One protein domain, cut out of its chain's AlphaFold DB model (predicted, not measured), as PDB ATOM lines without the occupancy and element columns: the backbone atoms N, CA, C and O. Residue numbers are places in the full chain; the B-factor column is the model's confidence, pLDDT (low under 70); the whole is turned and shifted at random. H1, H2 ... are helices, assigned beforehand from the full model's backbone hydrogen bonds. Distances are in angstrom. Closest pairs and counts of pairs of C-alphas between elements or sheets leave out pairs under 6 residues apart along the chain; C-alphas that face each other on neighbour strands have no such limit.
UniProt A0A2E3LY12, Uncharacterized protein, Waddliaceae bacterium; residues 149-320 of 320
ATOM      1  N   PRO A 149      61.489  53.366 -51.395       61.78
ATOM      2  CA  PRO A 149      61.299  52.088 -52.079       61.78
ATOM      3  C   PRO A 149      60.867  50.991 -51.108       61.78
ATOM      4  O   PRO A 149      59.930  50.254 -51.393       61.78
ATOM      5  N   VAL A 150      61.464  50.959 -49.913       65.25
ATOM      6  CA  VAL A 150      61.101  50.010 -48.856       65.25
ATOM      7  C   VAL A 150      59.660  50.210 -48.374       65.25
ATOM      8  O   VAL A 150      58.924  49.234 -48.262       65.25
ATOM      9  N   ILE A 151      59.212  51.450 -48.152       62.91
ATOM     10  CA  ILE A 151      57.826  51.768 -47.760       62.91
ATOM     11  C   ILE A 151      56.836  51.387 -48.866       62.91
ATOM     12  O   ILE A 151      55.801  50.781 -48.586       62.91
ATOM     13  N   ILE A 152      57.143  51.705 -50.123       66.38
ATOM     14  CA  ILE A 152      56.291  51.352 -51.265       66.38
ATOM     15  C   ILE A 152      56.210  49.830 -51.401       66.38
ATOM     16  O   ILE A 152      55.112  49.293 -51.548       66.38
ATOM     17  N   SER A 153      57.334  49.118 -51.276       67.44
ATOM     18  CA  SER A 153      57.362  47.655 -51.266       67.44
ATOM     19  C   SER A 153      56.586  47.073 -50.082       67.44
ATOM     20  O   SER A 153      55.833  46.124 -50.272       67.44
ATOM     21  N   LEU A 154      56.686  47.656 -48.885       68.44
ATOM     22  CA  LEU A 154      55.934  47.244 -47.695       68.44
ATOM     23  C   LEU A 154      54.426  47.348 -47.900       68.44
ATOM     24  O   LEU A 154      53.686  46.386 -47.671       68.44
ATOM     25  N   VAL A 155      53.952  48.523 -48.315       68.12
ATOM     26  CA  VAL A 155      52.518  48.740 -48.513       68.12
ATOM     27  C   VAL A 155      52.041  47.925 -49.718       68.12
ATOM     28  O   VAL A 155      51.004  47.273 -49.618       68.12
ATOM     29  N   GLY A 156      52.825  47.855 -50.798       68.88
ATOM     30  CA  GLY A 156      52.525  47.078 -52.003       68.88
ATOM     31  C   GLY A 156      52.411  45.574 -51.746       68.88
ATOM     32  O   GLY A 156      51.367  44.985 -52.023       68.88
ATOM     33  N   LEU A 157      53.425  44.951 -51.136       74.44
ATOM     34  CA  LEU A 157      53.378  43.535 -50.733       74.44
ATOM     35  C   LEU A 157      52.224  43.267 -49.757       74.44
ATOM     36  O   LEU A 157      51.614  42.197 -49.781       74.44
ATOM     37  N   GLY A 158      51.880  44.256 -48.928       70.69
ATOM     38  CA  GLY A 158      50.746  44.195 -48.012       70.69
ATOM     39  C   GLY A 158      49.403  44.181 -48.705       70.69
ATOM     40  O   GLY A 158      48.546  43.367 -48.356       70.69
ATOM     41  N   VAL A 159      49.235  45.067 -49.683       76.06
ATOM     42  CA  VAL A 159      48.065  45.113 -50.556       76.06
ATOM     43  C   VAL A 159      47.944  43.785 -51.296       76.06
ATOM     44  O   VAL A 159      46.896  43.162 -51.203       76.06
ATOM     45  N   VAL A 160      49.015  43.279 -51.915       75.69
ATOM     46  CA  VAL A 160      49.003  41.985 -52.624       75.69
ATOM     47  C   VAL A 160      48.605  40.832 -51.696       75.69
ATOM     48  O   VAL A 160      47.677  40.080 -52.003       75.69
ATOM     49  N   SER A 161      49.246  40.717 -50.528       78.00
ATOM     50  CA  SER A 161      48.947  39.665 -49.546       78.00
ATOM     51  C   SER A 161      47.490  39.714 -49.070       78.00
ATOM     52  O   SER A 161      46.812  38.684 -48.989       78.00
ATOM     53  N   ARG A 162      46.978  40.915 -48.773       74.69
ATOM     54  CA  ARG A 162      45.599  41.105 -48.303       74.69
ATOM     55  C   ARG A 162      44.577  40.913 -49.417       74.69
ATOM     56  O   ARG A 162      43.546  40.310 -49.145       74.69
ATOM     57  N   SER A 163      44.869  41.334 -50.644       77.88
ATOM     58  CA  SER A 163      44.032  41.085 -51.825       77.88
ATOM     59  C   SER A 163      43.881  39.597 -52.099       77.88
ATOM     60  O   SER A 163      42.760  39.130 -52.288       77.88
ATOM     61  N   TYR A 164      44.973  38.830 -52.028       80.31
ATOM     62  CA  TYR A 164      44.905  37.376 -52.167       80.31
ATOM     63  C   TYR A 164      44.022  36.748 -51.078       80.31
ATOM     64  O   TYR A 164      43.105  35.982 -51.380       80.31
ATOM     65  N   LYS A 165      44.238  37.121 -49.807       80.38
ATOM     66  CA  LYS A 165      43.414  36.636 -48.685       80.38
ATOM     67  C   LYS A 165      41.943  37.029 -48.835       80.38
ATOM     68  O   LYS A 165      41.075  36.201 -48.581       80.38
ATOM     69  N   ALA A 166      41.655  38.263 -49.246       80.94
ATOM     70  CA  ALA A 166      40.295  38.740 -49.474       80.94
ATOM     71  C   ALA A 166      39.623  37.978 -50.622       80.94
ATOM     72  O   ALA A 166      38.495  37.529 -50.459       80.94
ATOM     73  N   GLY A 167      40.324  37.740 -51.734       79.69
ATOM     74  CA  GLY A 167      39.813  36.937 -52.847       79.69
ATOM     75  C   GLY A 167      39.498  35.496 -52.436       79.69
ATOM     76  O   GLY A 167      38.402  35.004 -52.702       79.69
ATOM     77  N   ALA A 168      40.410  34.837 -51.714       82.31
ATOM     78  CA  ALA A 168      40.198  33.472 -51.225       82.31
ATOM     79  C   ALA A 168      39.031  33.377 -50.219       82.31
ATOM     80  O   ALA A 168      38.229  32.446 -50.294       82.31
ATOM     81  N   ARG A 169      38.906  34.356 -49.309       84.12
ATOM     82  CA  ARG A 169      37.768  34.480 -48.379       84.12
ATOM     83  C   ARG A 169      36.456  34.762 -49.108       84.12
ATOM     84  O   ARG A 169      35.443  34.172 -48.763       84.12
ATOM     85  N   GLY A 170      36.478  35.639 -50.109       80.25
ATOM     86  CA  GLY A 170      35.309  36.003 -50.906       80.25
ATOM     87  C   GLY A 170      34.781  34.839 -51.729       80.25
ATOM     88  O   GLY A 170      33.579  34.598 -51.717       80.25
ATOM     89  N   LYS A 171      35.672  34.062 -52.357       85.44
ATOM     90  CA  LYS A 171      35.285  32.825 -53.046       85.44
ATOM     91  C   LYS A 171      34.628  31.834 -52.081       85.44
ATOM     92  O   LYS A 171      33.539  31.360 -52.360       85.44
ATOM     93  N   PHE A 172      35.243  31.592 -50.922       87.62
ATOM     94  CA  PHE A 172      34.661  30.714 -49.904       87.62
ATOM     95  C   PHE A 172      33.289  31.210 -49.415       87.62
ATOM     96  O   PHE A 172      32.350  30.425 -49.336       87.62
ATOM     97  N   ALA A 173      33.152  32.507 -49.118       84.62
ATOM     98  CA  ALA A 173      31.890  33.104 -48.678       84.62
ATOM     99  C   ALA A 173      30.791  32.985 -49.745       84.62
ATOM    100  O   ALA A 173      29.638  32.713 -49.420       84.62
ATOM    101  N   TRP A 174      31.158  33.168 -51.014       85.25
ATOM    102  CA  TRP A 174      30.262  33.003 -52.151       85.25
ATOM    103  C   TRP A 174      29.800  31.557 -52.311       85.25
ATOM    104  O   TRP A 174      28.594  31.314 -52.354       85.25
ATOM    105  N   ASP A 175      30.736  30.608 -52.335       86.44
ATOM    106  CA  ASP A 175      30.431  29.181 -52.447       86.44
ATOM    107  C   ASP A 175      29.515  28.740 -51.289       86.44
ATOM    108  O   ASP A 175      28.463  28.146 -51.518       86.44
ATOM    109  N   LEU A 176      29.845  29.144 -50.054       86.12
ATOM    110  CA  LEU A 176      29.039  28.871 -48.863       86.12
ATOM    111  C   LEU A 176      27.615  29.432 -48.989       86.12
ATOM    112  O   LEU A 176      26.641  28.754 -48.658       86.12
ATOM    113  N   GLN A 177      27.479  30.665 -49.479       85.81
ATOM    114  CA  GLN A 177      26.178  31.296 -49.668       85.81
ATOM    115  C   GLN A 177      25.322  30.550 -50.698       85.81
ATOM    116  O   GLN A 177      24.126  30.355 -50.468       85.81
ATOM    117  N   GLN A 178      25.911  30.151 -51.827       85.56
ATOM    118  CA  GLN A 178      25.207  29.415 -52.879       85.56
ATOM    119  C   GLN A 178      24.732  28.055 -52.364       85.56
ATOM    120  O   GLN A 178      23.557  27.712 -52.515       85.56
ATOM    121  N   THR A 179      25.601  27.335 -51.656       84.50
ATOM    122  CA  THR A 179      25.258  26.061 -51.020       84.50
ATOM    123  C   THR A 179      24.115  26.223 -50.015       84.50
ATOM    124  O   THR A 179      23.133  25.486 -50.083       84.50
ATOM    125  N   LEU A 180      24.170  27.226 -49.135       83.94
ATOM    126  CA  LEU A 180      23.104  27.483 -48.156       83.94
ATOM    127  C   LEU A 180      21.773  27.894 -48.810       83.94
ATOM    128  O   LEU A 180      20.709  27.502 -48.329       83.94
ATOM    129  N   LYS A 181      21.811  28.659 -49.910       81.44
ATOM    130  CA  LYS A 181      20.611  29.066 -50.667       81.44
ATOM    131  C   LYS A 181      19.961  27.906 -51.413       81.44
ATOM    132  O   LYS A 181      18.736  27.876 -51.496       81.44
ATOM    133  N   SER A 182      20.760  26.969 -51.925       81.06
ATOM    134  CA  SER A 182      20.255  25.800 -52.653       81.06
ATOM    135  C   SER A 182      19.359  24.907 -51.789       81.06
ATOM    136  O   SER A 182      18.492  24.222 -52.323       81.06
ATOM    137  N   LYS A 183      19.557  24.927 -50.457       76.69
ATOM    138  CA  LYS A 183      18.925  24.023 -49.478       76.69
ATOM    139  C   LYS A 183      19.078  22.533 -49.816       76.69
ATOM    140  O   LYS A 183      18.427  21.705 -49.186       76.69
ATOM    141  N   ASP A 184      19.941  22.193 -50.770       79.50
ATOM    142  CA  ASP A 184      20.172  20.828 -51.200       79.50
ATOM    143  C   ASP A 184      21.158  20.146 -50.232       79.50
ATOM    144  O   ASP A 184      22.307  20.588 -50.089       79.50
ATOM    145  N   PRO A 185      20.741  19.068 -49.540       75.75
ATOM    146  CA  PRO A 185      21.618  18.312 -48.658       75.75
ATOM    147  C   PRO A 185      22.842  17.735 -49.379       75.75
ATOM    148  O   PRO A 185      23.889  17.595 -48.742       75.75
ATOM    149  N   GLN A 186      22.727  17.404 -50.672       81.00
ATOM    150  CA  GLN A 186      23.846  16.888 -51.462       81.00
ATOM    151  C   GLN A 186      24.855  17.991 -51.774       81.00
ATOM    152  O   GLN A 186      26.048  17.788 -51.553       81.00
ATOM    153  N   ALA A 187      24.397  19.181 -52.174       81.50
ATOM    154  CA  ALA A 187      25.262  20.348 -52.342       81.50
ATOM    155  C   ALA A 187      26.017  20.714 -51.049       81.50
ATOM    156  O   ALA A 187      27.196  21.067 -51.098       81.50
ATOM    157  N   LEU A 188      25.372  20.602 -49.877       81.06
ATOM    158  CA  LEU A 188      26.025  20.847 -48.582       81.06
ATOM    159  C   LEU A 188      27.097  19.802 -48.260       81.06
ATOM    160  O   LEU A 188      28.162  20.151 -47.744       81.06
ATOM    161  N   LYS A 189      26.835  18.534 -48.583       81.56
ATOM    162  CA  LYS A 189      27.806  17.451 -48.420       81.56
ATOM    163  C   LYS A 189      29.008  17.638 -49.349       81.56
ATOM    164  O   LYS A 189      30.134  17.667 -48.869       81.56
ATOM    165  N   GLN A 190      28.768  17.903 -50.635       85.12
ATOM    166  CA  GLN A 190      29.823  18.182 -51.619       85.12
ATOM    167  C   GLN A 190      30.671  19.401 -51.237       85.12
ATOM    168  O   GLN A 190      31.893  19.368 -51.356       85.12
ATOM    169  N   PHE A 191      30.045  20.472 -50.738       85.81
ATOM    170  CA  PHE A 191      30.769  21.638 -50.232       85.81
ATOM    171  C   PHE A 191      31.652  21.278 -49.033       85.81
ATOM    172  O   PHE A 191      32.819  21.662 -48.985       85.81
ATOM    173  N   THR A 192      31.114  20.526 -48.070       83.75
ATOM    174  CA  THR A 192      31.868  20.123 -46.876       83.75
ATOM    175  C   THR A 192      33.054  19.244 -47.270       83.75
ATOM    176  O   THR A 192      34.173  19.550 -46.877       83.75
ATOM    177  N   GLU A 193      32.853  18.257 -48.143       84.56
ATOM    178  CA  GLU A 193      33.914  17.380 -48.658       84.56
ATOM    179  C   GLU A 193      34.979  18.136 -49.475       84.56
ATOM    180  O   GLU A 193      36.163  17.813 -49.391       84.56
ATOM    181  N   ALA A 194      34.600  19.178 -50.224       84.38
ATOM    182  CA  ALA A 194      35.544  19.986 -51.002       84.38
ATOM    183  C   ALA A 194      36.508  20.813 -50.127       84.38
ATOM    184  O   ALA A 194      37.629  21.115 -50.546       84.38
ATOM    185  N   TYR A 195      36.073  21.201 -48.925       82.81
ATOM    186  CA  TYR A 195      36.842  22.044 -48.005       82.81
ATOM    187  C   TYR A 195      37.403  21.277 -46.789       82.81
ATOM    188  O   TYR A 195      38.379  21.735 -46.192       82.81
ATOM    189  N   LEU A 196      36.820  20.125 -46.456       83.75
ATOM    190  CA  LEU A 196      37.145  19.208 -45.356       83.75
ATOM    191  C   LEU A 196      36.871  17.752 -45.812       83.75
ATOM    192  O   LEU A 196      35.854  17.162 -45.451       83.75
ATOM    193  N   PRO A 197      37.746  17.150 -46.631       81.81
ATOM    194  CA  PRO A 197      37.568  15.768 -47.075       81.81
ATOM    195  C   PRO A 197      37.753  14.764 -45.920       81.81
ATOM    196  O   PRO A 197      38.724  14.860 -45.170       81.81
ATOM    197  N   SER A 198      36.846  13.785 -45.795       74.56
ATOM    198  CA  SER A 198      36.881  12.742 -44.745       74.56
ATOM    199  C   SER A 198      37.852  11.585 -45.033       74.56
ATOM    200  O   SER A 198      38.274  10.895 -44.114       74.56
ATOM    201  N   ASN A 199      38.222  11.370 -46.302       78.69
ATOM    202  CA  ASN A 199      38.974  10.193 -46.773       78.69
ATOM    203  C   ASN A 199      40.383  10.546 -47.277       78.69
ATOM    204  O   ASN A 199      40.800  10.105 -48.348       78.69
ATOM    205  N   VAL A 200      41.108  11.387 -46.547       83.12
ATOM    206  CA  VAL A 200      42.499  11.748 -46.865       83.12
ATOM    207  C   VAL A 200      43.412  11.454 -45.686       83.12
ATOM    208  O   VAL A 200      42.961  11.335 -44.551       83.12
ATOM    209  N   ASP A 201      44.709  11.337 -45.958       86.00
ATOM    210  CA  ASP A 201      45.711  11.170 -44.915       86.00
ATOM    211  C   ASP A 201      45.716  12.358 -43.935       86.00
ATOM    212  O   ASP A 201      45.397  13.494 -44.295       86.00
ATOM    213  N   GLU A 202      46.136  12.100 -42.696       83.12
ATOM    214  CA  GLU A 202      46.148  13.081 -41.601       83.12
ATOM    215  C   GLU A 202      46.919  14.364 -41.964       83.12
ATOM    216  O   GLU A 202      46.533  15.477 -41.591       83.12
ATOM    217  N   LYS A 203      47.999  14.240 -42.750       82.25
ATOM    218  CA  LYS A 203      48.809  15.385 -43.177       82.25
ATOM    219  C   LYS A 203      48.052  16.244 -44.190       82.25
ATOM    220  O   LYS A 203      48.050  17.469 -44.056       82.25
ATOM    221  N   THR A 204      47.392  15.631 -45.167       82.81
ATOM    222  CA  THR A 204      46.541  16.328 -46.138       82.81
ATOM    223  C   THR A 204      45.326  16.951 -45.462       82.81
ATOM    224  O   THR A 204      45.028  18.120 -45.719       82.81
ATOM    225  N   GLN A 205      44.680  16.251 -44.529       84.12
ATOM    226  CA  GLN A 205      43.578  16.802 -43.739       84.12
ATOM    227  C   GLN A 205      44.019  18.061 -42.976       84.12
ATOM    228  O   GLN A 205      43.363  19.102 -43.056       84.12
ATOM    229  N   ALA A 206      45.197  18.030 -42.343       83.31
ATOM    230  CA  ALA A 206      45.769  19.197 -41.672       83.31
ATOM    231  C   ALA A 206      46.050  20.378 -42.627       83.31
ATOM    232  O   ALA A 206      45.940  21.537 -42.215       83.31
ATOM    233  N   VAL A 207      46.385  20.123 -43.899       83.94
ATOM    234  CA  VAL A 207      46.533  21.171 -44.931       83.94
ATOM    235  C   VAL A 207      45.183  21.792 -45.286       83.94
ATOM    236  O   VAL A 207      45.086  23.019 -45.377       83.94
ATOM    237  N   PHE A 208      44.139  20.979 -45.470       84.38
ATOM    238  CA  PHE A 208      42.783  21.469 -45.739       84.38
ATOM    239  C   PHE A 208      42.253  22.310 -44.576       84.38
ATOM    240  O   PHE A 208      41.792  23.432 -44.794       84.38
ATOM    241  N   GLU A 209      42.436  21.846 -43.340       84.50
ATOM    242  CA  GLU A 209      42.074  22.613 -42.147       84.50
ATOM    243  C   GLU A 209      42.839  23.936 -42.053       84.50
ATOM    244  O   GLU A 209      42.238  24.985 -41.810       84.50
ATOM    245  N   ALA A 210      44.155  23.921 -42.288       82.31
ATOM    246  CA  ALA A 210      44.968  25.133 -42.264       82.31
ATOM    247  C   ALA A 210      44.531  26.139 -43.343       82.31
ATOM    248  O   ALA A 210      44.473  27.345 -43.084       82.31
ATOM    249  N   ARG A 211      44.180  25.666 -44.546       84.69
ATOM    250  CA  ARG A 211      43.622  26.509 -45.617       84.69
ATOM    251  C   ARG A 211      42.260  27.072 -45.237       84.69
ATOM    252  O   ARG A 211      42.026  28.265 -45.432       84.69
ATOM    253  N   LEU A 212      41.386  26.254 -44.659       84.00
ATOM    254  CA  LEU A 212      40.053  26.674 -44.240       84.00
ATOM    255  C   LEU A 212      40.122  27.725 -43.122       84.00
ATOM    256  O   LEU A 212      39.472  28.761 -43.225       84.00
ATOM    257  N   GLN A 213      41.000  27.548 -42.132       85.19
ATOM    258  CA  GLN A 213      41.247  28.536 -41.070       85.19
ATOM    259  C   GLN A 213      41.765  29.887 -41.592       85.19
ATOM    260  O   GLN A 213      41.579  30.916 -40.944       85.19
ATOM    261  N   ARG A 214      42.403  29.929 -42.770       79.50
ATOM    262  CA  ARG A 214      42.793  31.202 -43.409       79.50
ATOM    263  C   ARG A 214      41.623  31.894 -44.114       79.50
ATOM    264  O   ARG A 214      41.600  33.130 -44.201       79.50
ATOM    265  N   ARG A 215      40.665  31.106 -44.606       81.56
ATOM    266  CA  ARG A 215      39.524  31.543 -45.430       81.56
ATOM    267  C   ARG A 215      38.244  31.786 -44.626       81.56
ATOM    268  O   ARG A 215      37.380  32.524 -45.086       81.56
ATOM    269  N   ALA A 216      38.136  31.220 -43.431       80.38
ATOM    270  CA  ALA A 216      36.944  31.279 -42.599       80.38
ATOM    271  C   ALA A 216      37.280  31.664 -41.149       80.38
ATOM    272  O   ALA A 216      38.413  31.528 -40.693       80.38
ATOM    273  N   ASN A 217      36.282  32.161 -40.416       77.94
ATOM    274  CA  ASN A 217      36.394  32.376 -38.972       77.94
ATOM    275  C   ASN A 217      36.493  31.006 -38.265       77.94
ATOM    276  O   ASN A 217      35.780  30.093 -38.690       77.94
ATOM    277  N   PRO A 218      37.299  30.843 -37.197       78.94
ATOM    278  CA  PRO A 218      37.333  29.630 -36.376       78.94
ATOM    279  C   PRO A 218      35.962  29.006 -36.085       78.94
ATOM    280  O   PRO A 218      35.817  27.795 -36.209       78.94
ATOM    281  N   LYS A 219      34.936  29.825 -35.813       80.31
ATOM    282  CA  LYS A 219      33.561  29.340 -35.597       80.31
ATOM    283  C   LYS A 219      32.953  28.651 -36.821       80.31
ATOM    284  O   LYS A 219      32.252  27.663 -36.675       80.31
ATOM    285  N   ILE A 220      33.208  29.153 -38.030       83.00
ATOM    286  CA  ILE A 220      32.741  28.508 -39.269       83.00
ATOM    287  C   ILE A 220      33.460  27.172 -39.458       83.00
ATOM    288  O   ILE A 220      32.826  26.196 -39.836       83.00
ATOM    289  N   VAL A 221      34.763  27.118 -39.164       85.25
ATOM    290  CA  VAL A 221      35.544  25.874 -39.246       85.25
ATOM    291  C   VAL A 221      34.982  24.817 -38.299       85.25
ATOM    292  O   VAL A 221      34.795  23.678 -38.706       85.25
ATOM    293  N   GLU A 222      34.684  25.200 -37.059       85.31
ATOM    294  CA  GLU A 222      34.080  24.323 -36.053       85.31
ATOM    295  C   GLU A 222      32.701  23.817 -36.497       85.31
ATOM    296  O   GLU A 222      32.497  22.611 -36.588       85.31
ATOM    297  N   LEU A 223      31.811  24.721 -36.923       83.69
ATOM    298  CA  LEU A 223      30.485  24.351 -37.429       83.69
ATOM    299  C   LEU A 223      30.554  23.437 -38.666       83.69
ATOM    300  O   LEU A 223      29.688  22.581 -38.839       83.69
ATOM    301  N   MET A 224      31.563  23.597 -39.530       84.25
ATOM    302  CA  MET A 224      31.782  22.702 -40.674       84.25
ATOM    303  C   MET A 224      32.259  21.311 -40.243       84.25
ATOM    304  O   MET A 224      31.809  20.324 -40.821       84.25
ATOM    305  N   LYS A 225      33.116  21.217 -39.218       84.81
ATOM    306  CA  LYS A 225      33.526  19.928 -38.636       84.81
ATOM    307  C   LYS A 225      32.352  19.221 -37.963       84.81
ATOM    308  O   LYS A 225      32.192  18.014 -38.127       84.81
ATOM    309  N   ASP A 226      31.509  19.963 -37.253       84.12
ATOM    310  CA  ASP A 226      30.297  19.409 -36.645       84.12
ATOM    311  C   ASP A 226      29.320  18.924 -37.721       84.12
ATOM    312  O   ASP A 226      28.777  17.825 -37.620       84.12
ATOM    313  N   LEU A 227      29.150  19.692 -38.803       82.06
ATOM    314  CA  LEU A 227      28.356  19.276 -39.963       82.06
ATOM    315  C   LEU A 227      28.890  18.000 -40.622       82.06
ATOM    316  O   LEU A 227      28.082  17.162 -41.014       82.06
ATOM    317  N   GLN A 228      30.209  17.852 -40.739       83.38
ATOM    318  CA  GLN A 228      30.849  16.654 -41.284       83.38
ATOM    319  C   GLN A 228      30.543  15.422 -40.421       83.38
ATOM    320  O   GLN A 228      30.037  14.428 -40.939       83.38
ATOM    321  N   LYS A 229      30.722  15.521 -39.098       82.19
ATOM    322  CA  LYS A 229      30.402  14.432 -38.154       82.19
ATOM    323  C   LYS A 229      28.928  14.030 -38.204       82.19
ATOM    324  O   LYS A 229      28.608  12.853 -38.332       82.19
ATOM    325  N   ILE A 230      28.020  15.011 -38.200       81.00
ATOM    326  CA  ILE A 230      26.570  14.765 -38.286       81.00
ATOM    327  C   ILE A 230      26.196  14.061 -39.605       81.00
ATOM    328  O   ILE A 230      25.244  13.282 -39.645       81.00
ATOM    329  N   GLN A 231      26.916  14.332 -40.700       76.31
ATOM    330  CA  GLN A 231      26.690  13.678 -41.994       76.31
ATOM    331  C   GLN A 231      27.231  12.242 -42.047       76.31
ATOM    332  O   GLN A 231      26.666  11.426 -42.777       76.31
ATOM    333  N   GLU A 232      28.284  11.933 -41.292       76.88
ATOM    334  CA  GLU A 232      28.869  10.590 -41.180       76.88
ATOM    335  C   GLU A 232      28.041   9.670 -40.264       76.88
ATOM    336  O   GLU A 232      27.879   8.491 -40.568       76.88
ATOM    337  N   GLU A 233      27.438  10.212 -39.201       77.62
ATOM    338  CA  GLU A 233      26.628   9.458 -38.224       77.62
ATOM    339  C   GLU A 233      25.200   9.117 -38.712       77.62
ATOM    340  O   GLU A 233      24.457   8.382 -38.058       77.62
ATOM    341  N   GLY A 234      24.799   9.617 -39.885       59.78
ATOM    342  CA  GLY A 234      23.725   9.060 -40.714       59.78
ATOM    343  C   GLY A 234      22.264   9.179 -40.244       59.78
ATOM    344  O   GLY A 234      21.393   9.136 -41.111       59.78
ATOM    345  N   SER A 235      21.913   9.304 -38.953       52.62
ATOM    346  CA  SER A 235      20.485   9.159 -38.554       52.62
ATOM    347  C   SER A 235      19.978   9.854 -37.271       52.62
ATOM    348  O   SER A 235      18.807   9.695 -36.947       52.62
ATOM    349  N   GLY A 236      20.764  10.658 -36.542       50.38
ATOM    350  CA  GLY A 236      20.362  11.098 -35.185       50.38
ATOM    351  C   GLY A 236      19.889  12.545 -34.964       50.38
ATOM    352  O   GLY A 236      19.380  12.842 -33.888       50.38
ATOM    353  N   GLY A 237      20.065  13.474 -35.910       57.03
ATOM    354  CA  GLY A 237      20.059  14.902 -35.550       57.03
ATOM    355  C   GLY A 237      19.596  15.865 -36.634       57.03
ATOM    356  O   GLY A 237      20.321  16.804 -36.948       57.03
ATOM    357  N   VAL A 238      18.403  15.667 -37.203       65.38
ATOM    358  CA  VAL A 238      17.812  16.618 -38.173       65.38
ATOM    359  C   VAL A 238      17.745  18.034 -37.583       65.38
ATOM    360  O   VAL A 238      18.151  18.992 -38.237       65.38
ATOM    361  N   ASP A 239      17.351  18.140 -36.315       69.19
ATOM    362  CA  ASP A 239      17.229  19.409 -35.590       69.19
ATOM    363  C   ASP A 239      18.605  20.040 -35.285       69.19
ATOM    364  O   ASP A 239      18.816  21.244 -35.440       69.19
ATOM    365  N   LEU A 240      19.605  19.207 -34.959       68.44
ATOM    366  CA  LEU A 240      20.998  19.641 -34.794       68.44
ATOM    367  C   LEU A 240      21.585  20.146 -36.116       68.44
ATOM    368  O   LEU A 240      22.201  21.206 -36.146       68.44
ATOM    369  N   LYS A 241      21.357  19.428 -37.221       76.81
ATOM    370  CA  LYS A 241      21.802  19.830 -38.559       76.81
ATOM    371  C   LYS A 241      21.167  21.155 -38.967       76.81
ATOM    372  O   LYS A 241      21.871  22.039 -39.453       76.81
ATOM    373  N   GLU A 242      19.865  21.321 -38.741       78.06
ATOM    374  CA  GLU A 242      19.160  22.566 -39.043       78.06
ATOM    375  C   GLU A 242      19.680  23.733 -38.191       78.06
ATOM    376  O   GLU A 242      19.940  24.821 -38.719       78.06
ATOM    377  N   ARG A 243      19.924  23.506 -36.895       80.00
ATOM    378  CA  ARG A 243      20.540  24.495 -35.999       80.00
ATOM    379  C   ARG A 243      21.943  24.889 -36.463       80.00
ATOM    380  O   ARG A 243      22.242  26.083 -36.542       80.00
ATOM    381  N   THR A 244      22.782  23.921 -36.827       79.56
ATOM    382  CA  THR A 244      24.148  24.173 -37.307       79.56
ATOM    383  C   THR A 244      24.140  24.936 -38.631       79.56
ATOM    384  O   THR A 244      24.881  25.907 -38.775       79.56
ATOM    385  N   VAL A 245      23.243  24.601 -39.565       81.88
ATOM    386  CA  VAL A 245      23.056  25.334 -40.835       81.88
ATOM    387  C   VAL A 245      22.586  26.777 -40.597       81.88
ATOM    388  O   VAL A 245      23.100  27.705 -41.230       81.88
ATOM    389  N   LYS A 246      21.661  27.003 -39.655       82.06
ATOM    390  CA  LYS A 246      21.215  28.357 -39.269       82.06
ATOM    391  C   LYS A 246      22.361  29.187 -38.682       82.06
ATOM    392  O   LYS A 246      22.535  30.350 -39.062       82.06
ATOM    393  N   LEU A 247      23.176  28.601 -37.803       81.25
ATOM    394  CA  LEU A 247      24.365  29.260 -37.250       81.25
ATOM    395  C   LEU A 247      25.396  29.575 -38.341       81.25
ATOM    396  O   LEU A 247      25.925  30.690 -38.374       81.25
ATOM    397  N   LEU A 248      25.616  28.647 -39.276       82.00
ATOM    398  CA  LEU A 248      26.508  28.825 -40.424       82.00
ATOM    399  C   LEU A 248      26.057  30.002 -41.304       82.00
ATOM    400  O   LEU A 248      26.876  30.839 -41.678       82.00
ATOM    401  N   SER A 249      24.749  30.130 -41.558       82.38
ATOM    402  CA  SER A 249      24.175  31.267 -42.291       82.38
ATOM    403  C   SER A 249      24.368  32.600 -41.561       82.38
ATOM    404  O   SER A 249      24.646  33.621 -42.191       82.38
ATOM    405  N   CYS A 250      24.273  32.623 -40.228       81.19
ATOM    406  CA  CYS A 250      24.575  33.844 -39.484       81.19
ATOM    407  C   CYS A 250      26.064  34.223 -39.583       81.19
ATOM    408  O   CYS A 250      26.402  35.393 -39.784       81.19
ATOM    409  N   GLN A 251      26.955  33.237 -39.470       81.75
ATOM    410  CA  GLN A 251      28.398  33.453 -39.581       81.75
ATOM    411  C   GLN A 251      28.821  33.858 -41.003       81.75
ATOM    412  O   GLN A 251      29.722  34.682 -41.155       81.75
ATOM    413  N   GLU A 252      28.136  33.375 -42.041       84.38
ATOM    414  CA  GLU A 252      28.328  33.807 -43.434       84.38
ATOM    415  C   GLU A 252      28.074  35.314 -43.601       84.38
ATOM    416  O   GLU A 252      28.907  36.024 -44.174       84.38
ATOM    417  N   LYS A 253      27.008  35.855 -43.000       80.25
ATOM    418  CA  LYS A 253      26.746  37.307 -43.018       80.25
ATOM    419  C   LYS A 253      27.850  38.106 -42.326       80.25
ATOM    420  O   LYS A 253      28.201  39.197 -42.782       80.25
ATOM    421  N   GLN A 254      28.391  37.592 -41.222       79.12
ATOM    422  CA  GLN A 254      29.521  38.224 -40.531       79.12
ATOM    423  C   GLN A 254      30.790  38.184 -41.394       79.12
ATOM    424  O   GLN A 254      31.509  39.183 -41.468       79.12
ATOM    425  N   LEU A 255      31.024  37.079 -42.109       81.31
ATOM    426  CA  LEU A 255      32.138  36.927 -43.040       81.31
ATOM    427  C   LEU A 255      32.069  37.948 -44.189       81.31
ATOM    428  O   LEU A 255      33.081  38.583 -44.483       81.31
ATOM    429  N   TRP A 256      30.893  38.180 -44.782       78.75
ATOM    430  CA  TRP A 256      30.714  39.201 -45.828       78.75
ATOM    431  C   TRP A 256      30.964  40.626 -45.336       78.75
ATOM    432  O   TRP A 256      31.588  41.418 -46.042       78.75
ATOM    433  N   LYS A 257      30.528  40.963 -44.118       78.88
ATOM    434  CA  LYS A 257      30.797  42.282 -43.521       78.88
ATOM    435  C   LYS A 257      32.288  42.486 -43.252       78.88
ATOM    436  O   LYS A 257      32.835  43.536 -43.584       78.88
ATOM    437  N   ALA A 258      32.956  41.465 -42.715       74.38
ATOM    438  CA  ALA A 258      34.405  41.475 -42.523       74.38
ATOM    439  C   ALA A 258      35.155  41.599 -43.860       74.38
ATOM    440  O   ALA A 258      36.149  42.321 -43.966       74.38
ATOM    441  N   LEU A 259      34.670  40.921 -44.903       80.00
ATOM    442  CA  LEU A 259      35.231  41.005 -46.246       80.00
ATOM    443  C   LEU A 259      35.068  42.408 -46.840       80.00
ATOM    444  O   LEU A 259      36.039  42.946 -47.366       80.00
ATOM    445  N   ALA A 260      33.892  43.025 -46.711       77.38
ATOM    446  CA  ALA A 260      33.638  44.380 -47.196       77.38
ATOM    447  C   ALA A 260      34.581  45.408 -46.547       77.38
ATOM    448  O   ALA A 260      35.182  46.220 -47.251       77.38
ATOM    449  N   ALA A 261      34.787  45.324 -45.227       75.06
ATOM    450  CA  ALA A 261      35.743  46.176 -44.517       75.06
ATOM    451  C   ALA A 261      37.189  45.965 -45.009       75.06
ATOM    452  O   ALA A 261      37.926  46.928 -45.231       75.06
ATOM    453  N   ASN A 262      37.587  44.710 -45.244       74.38
ATOM    454  CA  ASN A 262      38.912  44.383 -45.773       74.38
ATOM    455  C   ASN A 262      39.110  44.868 -47.222       74.38
ATOM    456  O   ASN A 262      40.178  45.390 -47.540       74.38
ATOM    457  N   ILE A 263      38.096  44.757 -48.085       75.81
ATOM    458  CA  ILE A 263      38.129  45.275 -49.464       75.81
ATOM    459  C   ILE A 263      38.225  46.803 -49.461       75.81
ATOM    460  O   ILE A 263      39.062  47.354 -50.176       75.81
ATOM    461  N   ALA A 264      37.435  47.487 -48.628       73.44
ATOM    462  CA  ALA A 264      37.507  48.941 -48.488       73.44
ATOM    463  C   ALA A 264      38.912  49.393 -48.056       73.44
ATOM    464  O   ALA A 264      39.470  50.327 -48.628       73.44
ATOM    465  N   TYR A 265      39.529  48.678 -47.111       75.56
ATOM    466  CA  TYR A 265      40.908  48.928 -46.696       75.56
ATOM    467  C   TYR A 265      41.930  48.719 -47.816       75.56
ATOM    468  O   TYR A 265      42.848  49.529 -47.966       75.56
ATOM    469  N   ILE A 266      41.797  47.636 -48.587       76.00
ATOM    470  CA  ILE A 266      42.675  47.341 -49.725       76.00
ATOM    471  C   ILE A 266      42.561  48.456 -50.764       76.00
ATOM    472  O   ILE A 266      43.584  49.004 -51.172       76.00
ATOM    473  N   GLY A 267      41.333  48.827 -51.139       71.19
ATOM    474  CA  GLY A 267      41.064  49.893 -52.101       71.19
ATOM    475  C   GLY A 267      41.601  51.244 -51.634       71.19
ATOM    476  O   GLY A 267      42.298  51.920 -52.386       71.19
ATOM    477  N   PHE A 268      41.371  51.599 -50.368       75.38
ATOM    478  CA  PHE A 268      41.909  52.821 -49.775       75.38
ATOM    479  C   PHE A 268      43.443  52.826 -49.769       75.38
ATOM    480  O   PHE A 268      44.055  53.797 -50.199       75.38
ATOM    481  N   SER A 269      44.080  51.727 -49.357       71.88
ATOM    482  CA  SER A 269      45.547  51.622 -49.321       71.88
ATOM    483  C   SER A 269      46.166  51.683 -50.721       71.88
ATOM    484  O   SER A 269      47.202  52.317 -50.902       71.88
ATOM    485  N   ALA A 270      45.526  51.061 -51.716       72.75
ATOM    486  CA  ALA A 270      45.948  51.124 -53.113       72.75
ATOM    487  C   ALA A 270      45.780  52.536 -53.703       72.75
ATOM    488  O   ALA A 270      46.688  53.013 -54.378       72.75
ATOM    489  N   GLY A 271      44.669  53.218 -53.404       70.50
ATOM    490  CA  GLY A 271      44.420  54.604 -53.820       70.50
ATOM    491  C   GLY A 271      45.381  55.607 -53.176       70.50
ATOM    492  O   GLY A 271      45.845  56.540 -53.825       70.50
ATOM    493  N   VAL A 272      45.740  55.380 -51.913       72.12
ATOM    494  CA  VAL A 272      46.778  56.137 -51.200       72.12
ATOM    495  C   VAL A 272      48.132  55.906 -51.873       72.12
ATOM    496  O   VAL A 272      48.794  56.873 -52.232       72.12
ATOM    497  N   LEU A 273      48.524  54.654 -52.125       70.88
ATOM    498  CA  LEU A 273      49.763  54.319 -52.842       70.88
ATOM    499  C   LEU A 273      49.854  54.980 -54.222       70.88
ATOM    500  O   LEU A 273      50.896  55.542 -54.552       70.88
ATOM    501  N   SER A 274      48.787  54.920 -55.022       68.12
ATOM    502  CA  SER A 274      48.782  55.481 -56.377       68.12
ATOM    503  C   SER A 274      48.767  57.009 -56.364       68.12
ATOM    504  O   SER A 274      49.577  57.627 -57.055       68.12
ATOM    505  N   GLY A 275      47.920  57.624 -55.534       67.25
ATOM    506  CA  GLY A 275      47.842  59.078 -55.399       67.25
ATOM    507  C   GLY A 275      49.166  59.673 -54.930       67.25
ATOM    508  O   GLY A 275      49.711  60.570 -55.565       67.25
ATOM    509  N   PHE A 276      49.741  59.123 -53.861       66.81
ATOM    510  CA  PHE A 276      51.019  59.586 -53.328       66.81
ATOM    511  C   PHE A 276      52.222  59.214 -54.205       66.81
ATOM    512  O   PHE A 276      53.169  59.996 -54.288       66.81
ATOM    513  N   GLY A 277      52.177  58.084 -54.914       62.38
ATOM    514  CA  GLY A 277      53.195  57.717 -55.903       62.38
ATOM    515  C   GLY A 277      53.343  58.767 -57.010       62.38
ATOM    516  O   GLY A 277      54.467  59.109 -57.378       62.38
ATOM    517  N   LEU A 278      52.232  59.357 -57.464       60.06
ATOM    518  CA  LEU A 278      52.234  60.443 -58.454       60.06
ATOM    519  C   LEU A 278      52.835  61.750 -57.900       60.06
ATOM    520  O   LEU A 278      53.598  62.413 -58.598       60.06
ATOM    521  N   PHE A 279      52.563  62.095 -56.634       59.53
ATOM    522  CA  PHE A 279      53.165  63.266 -55.969       59.53
ATOM    523  C   PHE A 279      54.663  63.111 -55.678       59.53
ATOM    524  O   PHE A 279      55.372  64.107 -55.537       59.53
ATOM    525  N   TYR A 280      55.155  61.878 -55.559       56.69
ATOM    526  CA  TYR A 280      56.586  61.624 -55.430       56.69
ATOM    527  C   TYR A 280      57.296  61.612 -56.789       56.69
ATOM    528  O   TYR A 280      58.391  62.158 -56.899       56.69
ATOM    529  N   ALA A 281      56.668  61.052 -57.830       57.62
ATOM    530  CA  ALA A 281      57.211  61.043 -59.192       57.62
ATOM    531  C   ALA A 281      57.431  62.460 -59.757       57.62
ATOM    532  O   ALA A 281      58.307  62.657 -60.595       57.62
ATOM    533  N   SER A 282      56.695  63.456 -59.257       56.19
ATOM    534  CA  SER A 282      56.918  64.870 -59.574       56.19
ATOM    535  C   SER A 282      58.075  65.518 -58.796       56.19
ATOM    536  O   SER A 282      58.362  66.688 -59.015       56.19
ATOM    537  N   GLY A 283      58.755  64.789 -57.899       52.88
ATOM    538  CA  GLY A 283      59.959  65.231 -57.180       52.88
ATOM    539  C   GLY A 283      59.729  66.240 -56.048       52.88
ATOM    540  O   GLY A 283      60.686  66.672 -55.408       52.88
ATOM    541  N   ILE A 284      58.481  66.622 -55.769       50.31
ATOM    542  CA  ILE A 284      58.174  67.850 -55.012       50.31
ATOM    543  C   ILE A 284      57.985  67.625 -53.500       50.31
ATOM    544  O   ILE A 284      58.008  68.580 -52.727       50.31
ATOM    545  N   ALA A 285      57.833  66.390 -53.013       61.16
ATOM    546  CA  ALA A 285      57.215  66.209 -51.699       61.16
ATOM    547  C   ALA A 285      57.885  65.167 -50.786       61.16
ATOM    548  O   ALA A 285      57.433  64.034 -50.641       61.16
ATOM    549  N   SER A 286      58.918  65.598 -50.051       63.00
ATOM    550  CA  SER A 286      59.586  64.802 -48.997       63.00
ATOM    551  C   SER A 286      58.678  64.377 -47.822       63.00
ATOM    552  O   SER A 286      59.078  63.554 -46.998       63.00
ATOM    553  N   TRP A 287      57.454  64.910 -47.738       63.00
ATOM    554  CA  TRP A 287      56.435  64.559 -46.740       63.00
ATOM    555  C   TRP A 287      55.575  63.344 -47.140       63.00
ATOM    556  O   TRP A 287      54.985  62.693 -46.274       63.00
ATOM    557  N   VAL A 288      55.534  63.003 -48.432       66.88
ATOM    558  CA  VAL A 288      54.698  61.933 -49.004       66.88
ATOM    559  C   VAL A 288      54.905  60.555 -48.357       66.88
ATOM    560  O   VAL A 288      53.907  59.923 -48.008       66.88
ATOM    561  N   PRO A 289      56.144  60.080 -48.110       65.06
ATOM    562  CA  PRO A 289      56.370  58.777 -47.475       65.06
ATOM    563  C   PRO A 289      55.687  58.665 -46.105       65.06
ATOM    564  O   PRO A 289      55.109  57.638 -45.749       65.06
ATOM    565  N   PHE A 290      55.722  59.760 -45.344       65.12
ATOM    566  CA  PHE A 290      55.139  59.836 -44.014       65.12
ATOM    567  C   PHE A 290      53.608  59.874 -44.082       65.12
ATOM    568  O   PHE A 290      52.947  59.180 -43.311       65.12
ATOM    569  N   ALA A 291      53.033  60.599 -45.044       66.12
ATOM    570  CA  ALA A 291      51.588  60.607 -45.262       66.12
ATOM    571  C   ALA A 291      51.046  59.233 -45.692       66.12
ATOM    572  O   ALA A 291      50.007  58.808 -45.182       66.12
ATOM    573  N   VAL A 292      51.765  58.499 -46.551       68.88
ATOM    574  CA  VAL A 292      51.400  57.127 -46.957       68.88
ATOM    575  C   VAL A 292      51.375  56.191 -45.751       68.88
ATOM    576  O   VAL A 292      50.399  55.461 -45.555       68.88
ATOM    577  N   LEU A 293      52.414  56.226 -44.914       67.31
ATOM    578  CA  LEU A 293      52.498  55.380 -43.722       67.31
ATOM    579  C   LEU A 293      51.421  55.725 -42.690       67.31
ATOM    580  O   LEU A 293      50.729  54.822 -42.217       67.31
ATOM    581  N   ALA A 294      51.232  57.012 -42.379       65.38
ATOM    582  CA  ALA A 294      50.204  57.468 -41.444       65.38
ATOM    583  C   ALA A 294      48.809  57.022 -41.900       65.38
ATOM    584  O   ALA A 294      48.056  56.417 -41.133       65.38
ATOM    585  N   THR A 295      48.497  57.244 -43.175       69.50
ATOM    586  CA  THR A 295      47.200  56.908 -43.765       69.50
ATOM    587  C   THR A 295      46.972  55.392 -43.802       69.50
ATOM    588  O   THR A 295      45.916  54.907 -43.391       69.50
ATOM    589  N   THR A 296      47.988  54.614 -44.189       67.31
ATOM    590  CA  THR A 296      47.910  53.143 -44.225       67.31
ATOM    591  C   THR A 296      47.718  52.558 -42.825       67.31
ATOM    592  O   THR A 296      46.880  51.672 -42.636       67.31
ATOM    593  N   MET A 297      48.467  53.038 -41.829       67.69
ATOM    594  CA  MET A 297      48.356  52.566 -40.444       67.69
ATOM    595  C   MET A 297      47.028  52.979 -39.800       67.69
ATOM    596  O   MET A 297      46.424  52.165 -39.101       67.69
ATOM    597  N   THR A 298      46.522  54.178 -40.103       69.88
ATOM    598  CA  THR A 298      45.192  54.636 -39.662       69.88
ATOM    599  C   THR A 298      44.095  53.726 -40.201       69.88
ATOM    600  O   THR A 298      43.261  53.239 -39.440       69.88
ATOM    601  N   ALA A 299      44.141  53.397 -41.493       67.06
ATOM    602  CA  ALA A 299      43.181  52.474 -42.084       67.06
ATOM    603  C   ALA A 299      43.303  51.055 -41.492       67.06
ATOM    604  O   ALA A 299      42.288  50.403 -41.253       67.06
ATOM    605  N   ARG A 300      44.522  50.579 -41.175       67.94
ATOM    606  CA  ARG A 300      44.724  49.285 -40.488       67.94
ATOM    607  C   ARG A 300      44.105  49.280 -39.094       67.94
ATOM    608  O   ARG A 300      43.524  48.269 -38.708       67.94
ATOM    609  N   LEU A 301      44.264  50.370 -38.347       67.81
ATOM    610  CA  LEU A 301      43.682  50.532 -37.018       67.81
ATOM    611  C   LEU A 301      42.150  50.566 -37.095       67.81
ATOM    612  O   LEU A 301      41.498  49.885 -36.312       67.81
ATOM    613  N   GLY A 302      41.587  51.270 -38.081       66.19
ATOM    614  CA  GLY A 302      40.143  51.302 -38.333       66.19
ATOM    615  C   GLY A 302      39.553  49.921 -38.635       66.19
ATOM    616  O   GLY A 302      38.542  49.552 -38.042       66.19
ATOM    617  N   VAL A 303      40.208  49.123 -39.488       67.75
ATOM    618  CA  VAL A 303      39.781  47.735 -39.757       67.75
ATOM    619  C   VAL A 303      39.861  46.879 -38.504       67.75
ATOM    620  O   VAL A 303      38.907  46.174 -38.201       67.75
ATOM    621  N   GLN A 304      40.965  46.949 -37.757       68.38
ATOM    622  CA  GLN A 304      41.101  46.152 -36.541       68.38
ATOM    623  C   GLN A 304      40.041  46.538 -35.501       68.38
ATOM    624  O   GLN A 304      39.412  45.662 -34.923       68.38
ATOM    625  N   ALA A 305      39.780  47.833 -35.307       65.69
ATOM    626  CA  ALA A 305      38.721  48.291 -34.415       65.69
ATOM    627  C   ALA A 305      37.330  47.823 -34.886       65.69
ATOM    628  O   ALA A 305      36.494  47.443 -34.068       65.69
ATOM    629  N   TYR A 306      37.082  47.802 -36.199       63.78
ATOM    630  CA  TYR A 306      35.857  47.235 -36.762       63.78
ATOM    631  C   TYR A 306      35.733  45.730 -36.468       63.78
ATOM    632  O   TYR A 306      34.678  45.266 -36.025       63.78
ATOM    633  N   GLU A 307      36.812  44.974 -36.666       65.75
ATOM    634  CA  GLU A 307      36.840  43.528 -36.440       65.75
ATOM    635  C   GLU A 307      36.732  43.148 -34.954       65.75
ATOM    636  O   GLU A 307      36.015  42.202 -34.632       65.75
ATOM    637  N   ASP A 308      37.354  43.906 -34.050       62.81
ATOM    638  CA  ASP A 308      37.395  43.585 -32.619       62.81
ATOM    639  C   ASP A 308      36.167  44.117 -31.852       62.81
ATOM    640  O   ASP A 308      35.694  43.466 -30.917       62.81
ATOM    641  N   PHE A 309      35.606  45.274 -32.231       61.59
ATOM    642  CA  PHE A 309      34.504  45.898 -31.479       61.59
ATOM    643  C   PHE A 309      33.133  45.764 -32.143       61.59
ATOM    644  O   PHE A 309      32.130  45.627 -31.436       61.59
ATOM    645  N   PHE A 310      33.059  45.797 -33.476       58.91
ATOM    646  CA  PHE A 310      31.776  45.867 -34.185       58.91
ATOM    647  C   PHE A 310      31.292  44.502 -34.682       58.91
ATOM    648  O   PHE A 310      30.107  44.196 -34.533       58.91
ATOM    649  N   LEU A 311      32.178  43.654 -35.216       62.12
ATOM    650  CA  LEU A 311      31.798  42.303 -35.658       62.12
ATOM    651  C   LEU A 311      31.259  41.409 -34.522       62.12
ATOM    652  O   LEU A 311      30.205  40.802 -34.725       62.12
ATOM    653  N   PRO A 312      31.881  41.335 -33.325       57.28
ATOM    654  CA  PRO A 312      31.438  40.412 -32.276       57.28
ATOM    655  C   PRO A 312      30.129  40.839 -31.603       57.28
ATOM    656  O   PRO A 312      29.417  40.003 -31.051       57.28
ATOM    657  N   ARG A 313      29.797  42.138 -31.645       53.66
ATOM    658  CA  ARG A 313      28.586  42.704 -31.022       53.66
ATOM    659  C   ARG A 313      27.334  42.588 -31.888       53.66
ATOM    660  O   ARG A 313      26.233  42.808 -31.390       53.66
ATOM    661  N   MET A 314      27.467  42.200 -33.156       53.78
ATOM    662  CA  MET A 314      26.323  41.841 -33.992       53.78
ATOM    663  C   MET A 314      25.831  40.443 -33.602       53.78
ATOM    664  O   MET A 314      26.175  39.448 -34.244       53.78
ATOM    665  N   LYS A 315      25.053  40.377 -32.511       48.69
ATOM    666  CA  LYS A 315      24.403  39.148 -32.044       48.69
ATOM    667  C   LYS A 315      23.586  38.529 -33.183       48.69
ATOM    668  O   LYS A 315      22.813  39.212 -33.853       48.69
ATOM    669  N   CYS A 316      23.746  37.223 -33.386       53.72
ATOM    670  CA  CYS A 316      22.772  36.442 -34.135       53.72
ATOM    671  C   CYS A 316      21.486  36.444 -33.304       53.72
ATOM    672  O   CYS A 316      21.516  35.986 -32.168       53.72
ATOM    673  N   ALA A 317      20.374  36.935 -33.848       45.00
ATOM    674  CA  ALA A 317      19.083  37.038 -33.150       45.00
ATOM    675  C   ALA A 317      18.448  35.680 -32.753       45.00
ATOM    676  O   ALA A 317      17.279  35.627 -32.411       45.00
ATOM    677  N   PHE A 318      19.211  34.588 -32.828       47.38
ATOM    678  CA  PHE A 318      18.782  33.207 -32.606       47.38
ATOM    679  C   PHE A 318      19.710  32.464 -31.626       47.38
ATOM    680  O   PHE A 318      19.775  31.239 -31.655       47.38
ATOM    681  N   SER A 319      20.508  33.188 -30.827       37.31
ATOM    682  CA  SER A 319      21.352  32.596 -29.775       37.31
ATOM    683  C   SER A 319      20.704  32.609 -28.386       37.31
ATOM    684  O   SER A 319      21.422  32.448 -27.402       37.31
ATOM    685  N   GLU A 320      19.396  32.838 -28.311       33.19
ATOM    686  CA  GLU A 320      18.567  32.680 -27.108       33.19
ATOM    687  C   GLU A 320      17.478  31.650 -27.404       33.19
ATOM    688  O   GLU A 320      16.905  31.719 -28.518       33.19
TER     689      GLU A 320
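AT A GLANCE: This is residues 149 to 320 of the 320 residues of an uncharacterized protein of Waddliaceae bacterium (UniProt A0A2E3LY12). Three long helices, H1, H5 and H6, lie side by side in an up-and-down bundle, with H5 between H1 and H6 and making most of the length. Three shorter helices, H2, H3 and H4, cluster at one end of it, by the last part of H1 and the first part of H5. The printed part has 172 residues, with six named helices, H1 to H6 in chain order, and no named strand: all helix. It is loose, with a radius of gyration of the C-alphas of 20.4 A, and elongated, spanning 72 by 39 by 24 A.

HOW THE PARTS SIT: H1, residues 149 to 182, is the hub, touching four helices. With residues 175 to 180 alone it touches H2, residues 185 to 195, in a hairpin; the closest C-alphas, of Thr 179 and Leu 188, are 5.8 A apart. H3, residues 202 to 215, is about perpendicular to H1 at 78 degrees, with C-alphas 169 and 215 closest at 4.5 A. H4, residues 218 to 232, touches H5, residues 238 to 281, closest at C-alphas 223 and 244, 6.3 A. H1 and H5 touch at a shallow tilt of 27 degrees, opposite ways, C-alphas 159 and 266 closest at 5.9 A. H6, residues 288 to 310, forms a hairpin with H5 at 12 degrees, C-alphas 269 and 296 closest at 5.8 A. H3 and H6 are apart. In all six helices every O i to N i+4 pair is within hydrogen-bond range.

IN THESE COORDINATES: H1 begins at C-alpha 149 (61.299, 52.088, -52.079) and is 48.7 A long. H5 is 63.0 A long. H6, 31.7 A long, ends at C-alpha 310 (31.776, 45.867, -34.185).

THE WHOLE: The farthest C-alphas, of Ser 235 and Ile 284, are 71.7 A apart. The printed part has no cut, and no link is long. Residues 149 to 156, 234 to 240 and 274 to 320 have pLDDT under 70.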